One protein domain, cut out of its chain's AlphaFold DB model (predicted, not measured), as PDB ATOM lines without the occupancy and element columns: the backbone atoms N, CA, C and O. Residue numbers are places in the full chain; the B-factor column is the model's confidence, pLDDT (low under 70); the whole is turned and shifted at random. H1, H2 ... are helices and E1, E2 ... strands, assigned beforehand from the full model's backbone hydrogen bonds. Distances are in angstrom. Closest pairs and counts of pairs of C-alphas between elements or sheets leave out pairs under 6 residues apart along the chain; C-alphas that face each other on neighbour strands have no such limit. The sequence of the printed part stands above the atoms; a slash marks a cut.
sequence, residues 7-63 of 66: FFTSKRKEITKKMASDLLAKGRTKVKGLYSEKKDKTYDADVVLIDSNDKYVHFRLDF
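This is residues 7 to 63 of the 66 residues of the protein "DNA topoisomerase III" of human gut metagenome (UniProt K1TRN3). A strongly twisted sheet of three strands forms a wall, with the helix H2 packed slantwise over E1 on one face and the very short helix H1 on that same face, beside the strands. The long hairpin E1 and E2 bends along its length, the short E3 pairs with E2, and the turns at the two ends of E2 lie at opposite ends of the longest axis. The 57 printed residues hold two named helices and three named strands, in the order H1, H2, E1, E2, E3; the sheet's order is E1, E2, E3, all antiparallel. The class is mixed, helices and strands, and the whole is compact, with a radius of gyration of the C-alphas of 11.4 A and spans of 33 by 23 by 19 A.

E2, the longest strand, is residues 41 to 50 and measures 24.9 A from first to last C-alpha; it bends by 65 degrees at residue 44. E1, residues 28 to 36, measures 19.4 A and bends by 79 degrees at residue 33. E3, residues 58 to 62, measures 12.9 A and ends with C-alpha 62 at (-39.417, 21.568, 225.207). H2, residues 17 to 26, measures 14.0 A, with C-alpha 17 at (-39.977, 3.794, 235.137). H1, residues 7 to 10, measures 5.4 A and begins with C-alpha 7 at (-43.946, 19.203, 238.170).

The strands form a meander, each strand the antiparallel neighbour of the one before, with E1 and E3 as edge strands. In the hairpin E1 and E2, N 31 and O 45 are 2.9 A apart and N 36 and O 41 are 2.8 A apart, within hydrogen-bond range. In the hairpin E2 and E3, N 48 and O 60 are within range at 2.8 A. H2 and the sheet make two layers, a helix on one face of a sheet. H2 has a height over the sheet of 7.0 A, is over E1, and runs slantwise to the strands, at 35 degrees to E1 on the local plane. The closest C-alphas of H2 and E1 are those of Asp 22 and Thr 29, 5.6 A apart. H1 is on the same face, at a height over the sheet of 6.3 A, over none of the strands. The closest C-alphas of H1 and E3 are those of Phe 7 and Phe 59, 7.2 A apart. H1 and H2 are apart. In H2 every O i to N i+4 pair is within hydrogen-bond range; H1 is too short for such a pair, and its one O i to N i+3 pair is within range.

The C-alphas farthest apart are those of Asp 40 and Asn 53, at 33.6 A. The printed part has no cut. The links H2 to E1 and E1 to E2 are tight, H1 to H2 and E2 to E3 are short, and no link is long. The mean pLDDT of the printed part is 87.7, and residues 52 to 53 are under 70.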
ATOM      1  N   PHE A   7     -43.906  18.967 239.608       86.69
ATOM      2  CA  PHE A   7     -43.946  19.203 238.170       86.69
ATOM      3  C   PHE A   7     -44.908  18.232 237.489       86.69
ATOM      4  O   PHE A   7     -45.882  18.665 236.874       86.69
ATOM      5  N   PHE A   8     -44.698  16.926 237.657       87.56
ATOM      6  CA  PHE A   8     -45.516  15.891 237.017       87.56
ATOM      7  C   PHE A   8     -46.958  15.882 237.543       87.56
ATOM      8  O   PHE A   8     -47.906  15.799 236.757       87.56
ATOM      9  N   THR A   9     -47.133  16.111 238.845       87.94
ATOM     10  CA  THR A   9     -48.452  16.229 239.483       87.94
ATOM     11  C   THR A   9     -49.249  17.402 238.903       87.94
ATOM     12  O   THR A   9     -50.407  17.222 238.528       87.94
ATOM     13  N   SER A  10     -48.626  18.577 238.706       86.38
ATOM     14  CA  SER A  10     -49.279  19.742 238.070       86.38
ATOM     15  C   SER A  10     -49.733  19.471 236.633       86.38
ATOM     16  O   SER A  10     -50.670  20.081 236.125       86.38
ATOM     17  N   LYS A  11     -49.065  18.533 235.955       88.94
ATOM     18  CA  LYS A  11     -49.375  18.128 234.582       88.94
ATOM     19  C   LYS A  11     -50.324  16.937 234.525       88.94
ATOM     20  O   LYS A  11     -50.537  16.409 233.435       88.94
ATOM     21  N   ARG A  12     -50.892  16.529 235.670       89.81
ATOM     22  CA  ARG A  12     -51.765  15.355 235.830       89.81
ATOM     23  C   ARG A  12     -51.143  14.101 235.212       89.81
ATOM     24  O   ARG A  12     -51.818  13.312 234.555       89.81
ATOM     25  N   LYS A  13     -49.826  13.954 235.378       88.69
ATOM     26  CA  LYS A  13     -49.055  12.870 234.781       88.69
ATOM     27  C   LYS A  13     -48.280  12.127 235.850       88.69
ATOM     28  O   LYS A  13     -47.613  12.734 236.678       88.69
ATOM     29  N   GLU A  14     -48.323  10.806 235.787       87.88
ATOM     30  CA  GLU A  14     -47.465   9.958 236.604       87.88
ATOM     31  C   GLU A  14     -46.175   9.635 235.850       87.88
ATOM     32  O   GLU A  14     -46.196   9.267 234.670       87.88
ATOM     33  N   ILE A  15     -45.036   9.771 236.533       86.94
ATOM     34  CA  ILE A  15     -43.747   9.378 235.972       86.94
ATOM     35  C   ILE A  15     -43.641   7.851 235.928       86.94
ATOM     36  O   ILE A  15     -43.766   7.161 236.940       86.94
ATOM     37  N   THR A  16     -43.393   7.313 234.737       88.06
ATOM     38  CA  THR A  16     -43.159   5.876 234.556       88.06
ATOM     39  C   THR A  16     -41.683   5.538 234.759       88.06
ATOM     40  O   THR A  16     -40.809   6.395 234.610       88.06
ATOM     41  N   LYS A  17     -41.373   4.263 235.034       88.81
ATOM     42  CA  LYS A  17     -39.977   3.794 235.137       88.81
ATOM     43  C   LYS A  17     -39.167   4.123 233.879       88.81
ATOM     44  O   LYS A  17     -38.046   4.592 233.995       88.81
ATOM     45  N   LYS A  18     -39.767   3.955 232.693       89.12
ATOM     46  CA  LYS A  18     -39.128   4.273 231.410       89.12
ATOM     47  C   LYS A  18     -38.765   5.755 231.301       89.12
ATOM     48  O   LYS A  18     -37.644   6.071 230.931       89.12
ATOM     49  N   MET A  19     -39.680   6.646 231.683       89.25
ATOM     50  CA  MET A  19     -39.422   8.090 231.692       89.25
ATOM     51  C   MET A  19     -38.292   8.455 232.653       89.25
ATOM     52  O   MET A  19     -37.414   9.228 232.289       89.25
ATOM     53  N   ALA A  20     -38.288   7.881 233.859       88.38
ATOM     54  CA  ALA A  20     -37.216   8.105 234.823       88.38
ATOM     55  C   ALA A  20     -35.860   7.622 234.281       88.38
ATOM     56  O   ALA A  20     -34.879   8.351 234.370       88.38
ATOM     57  N   SER A  21     -35.813   6.439 233.662       91.31
ATOM     58  CA  SER A  21     -34.604   5.922 233.011       91.31
ATOM     59  C   SER A  21     -34.132   6.809 231.856       91.31
ATOM     60  O   SER A  21     -32.945   7.098 231.776       91.31
ATOM     61  N   ASP A  22     -35.036   7.280 230.990       91.56
ATOM     62  CA  ASP A  22     -34.688   8.183 229.884       91.56
ATOM     63  C   ASP A  22     -34.169   9.539 230.395       91.56
ATOM     64  O   ASP A  22     -33.190  10.056 229.861       91.56
ATOM     65  N   LEU A  23     -34.764  10.096 231.454       89.69
ATOM     66  CA  LEU A  23     -34.301  11.343 232.074       89.69
ATOM     67  C   LEU A  23     -32.910  11.197 232.695       89.69
ATOM     68  O   LEU A  23     -32.095  12.098 232.553       89.69
ATOM     69  N   LEU A  24     -32.616  10.066 233.339       88.81
ATOM     70  CA  LEU A  24     -31.292   9.806 233.910       88.81
ATOM     71  C   LEU A  24     -30.238   9.511 232.834       88.81
ATOM     72  O   LEU A  24     -29.093   9.918 232.978       88.81
ATOM     73  N   ALA A  25     -30.613   8.811 231.761       90.88
ATOM     74  CA  ALA A  25     -29.677   8.413 230.712       90.88
ATOM     75  C   ALA A  25     -29.404   9.525 229.688       90.88
ATOM     76  O   ALA A  25     -28.285   9.656 229.204       90.88
ATOM     77  N   LYS A  26     -30.432  10.294 229.316       90.81
ATOM     78  CA  LYS A  26     -30.384  11.268 228.211       90.81
ATOM     79  C   LYS A  26     -30.640  12.703 228.662       90.81
ATOM     80  O   LYS A  26     -30.572  13.609 227.838       90.81
ATOM     81  N   GLY A  27     -31.047  12.920 229.912       90.88
ATOM     82  CA  GLY A  27     -31.498  14.233 230.380       90.88
ATOM     83  C   GLY A  27     -32.836  14.680 229.782       90.88
ATOM     84  O   GLY A  27     -33.271  15.795 230.042       90.88
ATOM     85  N   ARG A  28     -33.514  13.855 228.970       92.75
ATOM     86  CA  ARG A  28     -34.806  14.197 228.357       92.75
ATOM     87  C   ARG A  28     -35.665  12.980 228.045       92.75
ATOM     88  O   ARG A  28     -35.151  11.905 227.746       92.75
ATOM     89  N   THR A  29     -36.983  13.156 228.069       92.69
ATOM     90  CA  THR A  29     -37.949  12.122 227.677       92.69
ATOM     91  C   THR A  29     -39.189  12.731 227.030       92.69
ATOM     92  O   THR A  29     -39.685  13.766 227.477       92.69
ATOM     93  N   LYS A  30     -39.719  12.069 225.998       91.50
ATOM     94  CA  LYS A  30     -40.946  12.498 225.323       91.50
ATOM     95  C   LYS A  30     -42.167  12.090 226.121       91.50
ATOM     96  O   LYS A  30     -42.388  10.901 226.362       91.50
ATOM     97  N   VAL A  31     -42.998  13.060 226.488       91.00
ATOM     98  CA  VAL A  31     -44.201  12.827 227.286       91.00
ATOM     99  C   VAL A  31     -45.428  13.285 226.524       91.00
ATOM    100  O   VAL A  31     -45.540  14.433 226.104       91.00
ATOM    101  N   LYS A  32     -46.373  12.359 226.370       90.56
ATOM    102  CA  LYS A  32     -47.651  12.630 225.719       90.56
ATOM    103  C   LYS A  32     -48.759  12.892 226.723       90.56
ATOM    104  O   LYS A  32     -48.799  12.256 227.786       90.56
ATOM    105  N   GLY A  33     -49.686  13.770 226.365       90.44
ATOM    106  CA  GLY A  33     -50.867  14.071 227.169       90.44
ATOM    107  C   GLY A  33     -50.549  14.735 228.511       90.44
ATOM    108  O   GLY A  33     -51.144  14.377 229.524       90.44
ATOM    109  N   LEU A  34     -49.589  15.659 228.539       91.50
ATOM    110  CA  LEU A  34     -49.379  16.565 229.668       91.50
ATOM    111  C   LEU A  34     -50.530  17.569 229.733       91.50
ATOM    112  O   LEU A  34     -50.930  18.121 228.711       91.50
ATOM    113  N   TYR A  35     -51.055  17.838 230.923       91.75
ATOM    114  CA  TYR A  35     -52.154  18.784 231.107       91.75
ATOM    115  C   TYR A  35     -51.663  20.237 231.221       91.75
ATOM    116  O   TYR A  35     -50.686  20.527 231.916       91.75
ATOM    117  N   SER A  36     -52.336  21.173 230.548       87.50
ATOM    118  CA  SER A  36     -52.115  22.617 230.684       87.50
ATOM    119  C   SER A  36     -53.237  23.243 231.500       87.50
ATOM    120  O   SER A  36     -54.322  23.454 230.970       87.50
ATOM    121  N   GLU A  37     -52.964  23.636 232.744       86.88
ATOM    122  CA  GLU A  37     -53.936  24.389 233.556       86.88
ATOM    123  C   GLU A  37     -54.346  25.709 232.890       86.88
ATOM    124  O   GLU A  37     -55.501  26.107 232.952       86.88
ATOM    125  N   LYS A  38     -53.418  26.362 232.179       88.25
ATOM    126  CA  LYS A  38     -53.672  27.643 231.505       88.25
ATOM    127  C   LYS A  38     -54.613  27.526 230.302       88.25
ATOM    128  O   LYS A  38     -55.301  28.486 229.981       88.25
ATOM    129  N   LYS A  39     -54.566  26.403 229.580       88.19
ATOM    130  CA  LYS A  39     -55.310  26.211 228.321       88.19
ATOM    131  C   LYS A  39     -56.444  25.191 228.434       88.19
ATOM    132  O   LYS A  39     -57.116  24.977 227.432       88.19
ATOM    133  N   ASP A  40     -56.594  24.548 229.592       88.81
ATOM    134  CA  ASP A  40     -57.516  23.433 229.845       88.81
ATOM    135  C   ASP A  40     -57.460  22.341 228.757       88.81
ATOM    136  O   ASP A  40     -58.461  21.834 228.258       88.81
ATOM    137  N   LYS A  41     -56.241  22.030 228.301       91.12
ATOM    138  CA  LYS A  41     -55.985  21.085 227.205       91.12
ATOM    139  C   LYS A  41     -54.769  20.229 227.492       91.12
ATOM    140  O   LYS A  41     -53.856  20.641 228.214       91.12
ATOM    141  N   THR A  42     -54.742  19.051 226.882       92.38
ATOM    142  CA  THR A  42     -53.570  18.179 226.874       92.38
ATOM    143  C   THR A  42     -52.646  18.516 225.707       92.38
ATOM    144  O   THR A  42     -53.083  19.002 224.662       92.38
ATOM    145  N   TYR A  43     -51.350  18.296 225.896       91.31
ATOM    146  CA  TYR A  43     -50.330  18.493 224.873       91.31
ATOM    147  C   TYR A  43     -49.198  17.482 225.025       91.31
ATOM    148  O   TYR A  43     -48.995  16.896 226.091       91.31
ATOM    149  N   ASP A  44     -48.443  17.313 223.949       91.56
ATOM    150  CA  ASP A  44     -47.229  16.511 223.929       91.56
ATOM    151  C   ASP A  44     -46.022  17.451 224.000       91.56
ATOM    152  O   ASP A  44     -46.017  18.503 223.359       91.56
ATOM    153  N   ALA A  45     -45.021  17.091 224.799       92.69
ATOM    154  CA  ALA A  45     -43.772  17.836 224.917       92.69
ATOM    155  C   ALA A  45     -42.641  16.916 225.385       92.69
ATOM    156  O   ALA A  45     -42.878  15.881 226.019       92.69
ATOM    157  N   ASP A  46     -41.409  17.316 225.114       92.94
ATOM    158  CA  ASP A  46     -40.232  16.701 225.701       92.94
ATOM    159  C   ASP A  46     -39.971  17.335 227.070       92.94
ATOM    160  O   ASP A  46     -39.880  18.552 227.224       92.94
ATOM    161  N   VAL A  47     -39.888  16.502 228.104       91.50
ATOM    162  CA  VAL A  47     -39.484  16.929 229.443       91.50
ATOM    163  C   VAL A  47     -37.974  16.815 229.517       91.50
ATOM    164  O   VAL A  47     -37.434  15.719 229.379       91.50
ATOM    165  N   VAL A  48     -37.306  17.941 229.741       91.62
ATOM    166  CA  VAL A  48     -35.852  18.040 229.875       91.62
ATOM    167  C   VAL A  48     -35.511  18.230 231.348       91.62
ATOM    168  O   VAL A  48     -36.025  19.148 231.993       91.62
ATOM    169  N   LEU A  49     -34.661  17.353 231.873       90.19
ATOM    170  CA  LEU A  49     -34.046  17.480 233.185       90.19
ATOM    171  C   LEU A  49     -32.947  18.540 233.097       90.19
ATOM    172  O   LEU A  49     -32.014  18.416 232.306       90.19
ATOM    173  N   ILE A  50     -33.071  19.579 233.910       87.00
ATOM    174  CA  ILE A  50     -32.044  20.593 234.100       87.00
ATOM    175  C   ILE A  50     -31.378  20.286 235.434       87.00
ATOM    176  O   ILE A  50     -31.944  20.541 236.502       87.00
ATOM    177  N   ASP A  51     -30.185  19.708 235.340       76.19
ATOM    178  CA  ASP A  51     -29.291  19.498 236.470       76.19
ATOM    179  C   ASP A  51     -28.498  20.786 236.700       76.19
ATOM    180  O   ASP A  51     -27.377  20.971 236.229       76.19
ATOM    181  N   SER A  52     -29.146  21.752 237.345       68.62
ATOM    182  CA  SER A  52     -28.405  22.830 237.984       68.62
ATOM    183  C   SER A  52     -27.739  22.216 239.210       68.62
ATOM    184  O   SER A  52     -28.414  21.506 239.949       68.62
ATOM    185  N   ASN A  53     -26.459  22.512 239.456       67.25
ATOM    186  CA  ASN A  53     -25.695  22.102 240.651       67.25
ATOM    187  C   ASN A  53     -26.223  22.752 241.960       67.25
ATOM    188  O   ASN A  53     -25.467  23.120 242.856       67.25
ATOM    189  N   ASP A  54     -27.529  22.978 242.012       71.12
ATOM    190  CA  ASP A  54     -28.316  23.461 243.124       71.12
ATOM    191  C   ASP A  54     -28.966  22.259 243.824       71.12
ATOM    192  O   ASP A  54     -28.968  21.122 243.353       71.12
ATOM    193  N   LYS A  55     -29.560  22.510 244.980       74.75
ATOM    194  CA  LYS A  55     -30.198  21.504 245.827       74.75
ATOM    195  C   LYS A  55     -31.427  20.841 245.180       74.75
ATOM    196  O   LYS A  55     -31.928  19.848 245.715       74.75
ATOM    197  N   TYR A  56     -31.933  21.378 244.069       73.62
ATOM    198  CA  TYR A  56     -33.186  20.959 243.446       73.62
ATOM    199  C   TYR A  56     -33.019  20.653 241.958       73.62
ATOM    200  O   TYR A  56     -32.438  21.424 241.202       73.62
ATOM    201  N   VAL A  57     -33.612  19.537 241.531       78.81
ATOM    202  CA  VAL A  57     -33.761  19.226 240.108       78.81
ATOM    203  C   VAL A  57     -34.840  20.109 239.495       78.81
ATOM    204  O   VAL A  57     -35.927  20.272 240.058       78.81
ATOM    205  N   HIS A  58     -34.561  20.649 238.314       86.38
ATOM    206  CA  HIS A  58     -35.524  21.434 237.556       86.38
ATOM    207  C   HIS A  58     -35.958  20.679 236.302       86.38
ATOM    208  O   HIS A  58     -35.187  19.937 235.699       86.38
ATOM    209  N   PHE A  59     -37.205  20.891 235.886       88.69
ATOM    210  CA  PHE A  59     -37.736  20.342 234.643       88.69
ATOM    211  C   PHE A  59     -38.182  21.472 233.729       88.69
ATOM    212  O   PHE A  59     -38.864  22.407 234.160       88.69
ATOM    213  N   ARG A  60     -37.838  21.362 232.449       90.12
ATOM    214  CA  ARG A  60     -38.309  22.257 231.394       90.12
ATOM    215  C   ARG A  60     -39.125  21.476 230.376       90.12
ATOM    216  O   ARG A  60     -38.835  20.319 230.092       90.12
ATOM    217  N   LEU A  61     -40.153  22.129 229.841       91.12
ATOM    218  CA  LEU A  61     -40.898  21.635 228.691       91.12
ATOM    219  C   LEU A  61     -40.263  22.186 227.425       91.12
ATOM    220  O   LEU A  61     -40.127  23.404 227.275       91.12
ATOM    221  N   ASP A  62     -39.887  21.279 226.545       91.44
ATOM    222  CA  ASP A  62     -39.417  21.568 225.207       91.44
ATOM    223  C   ASP A  62     -40.480  21.098 224.208       91.44
ATOM    224  O   ASP A  62     -40.977  19.973 224.271       91.44
ATOM    225  N   PHE A  63     -40.890  22.011 223.338       85.88
ATOM    226  CA  PHE A  63     -41.903  21.773 222.314       85.88
ATOM    227  C   PHE A  63     -41.281  21.723 220.918       85.88
ATOM    228  O   PHE A  63     -42.005  21.450 219.962       85.88
TER     229      PHE A  63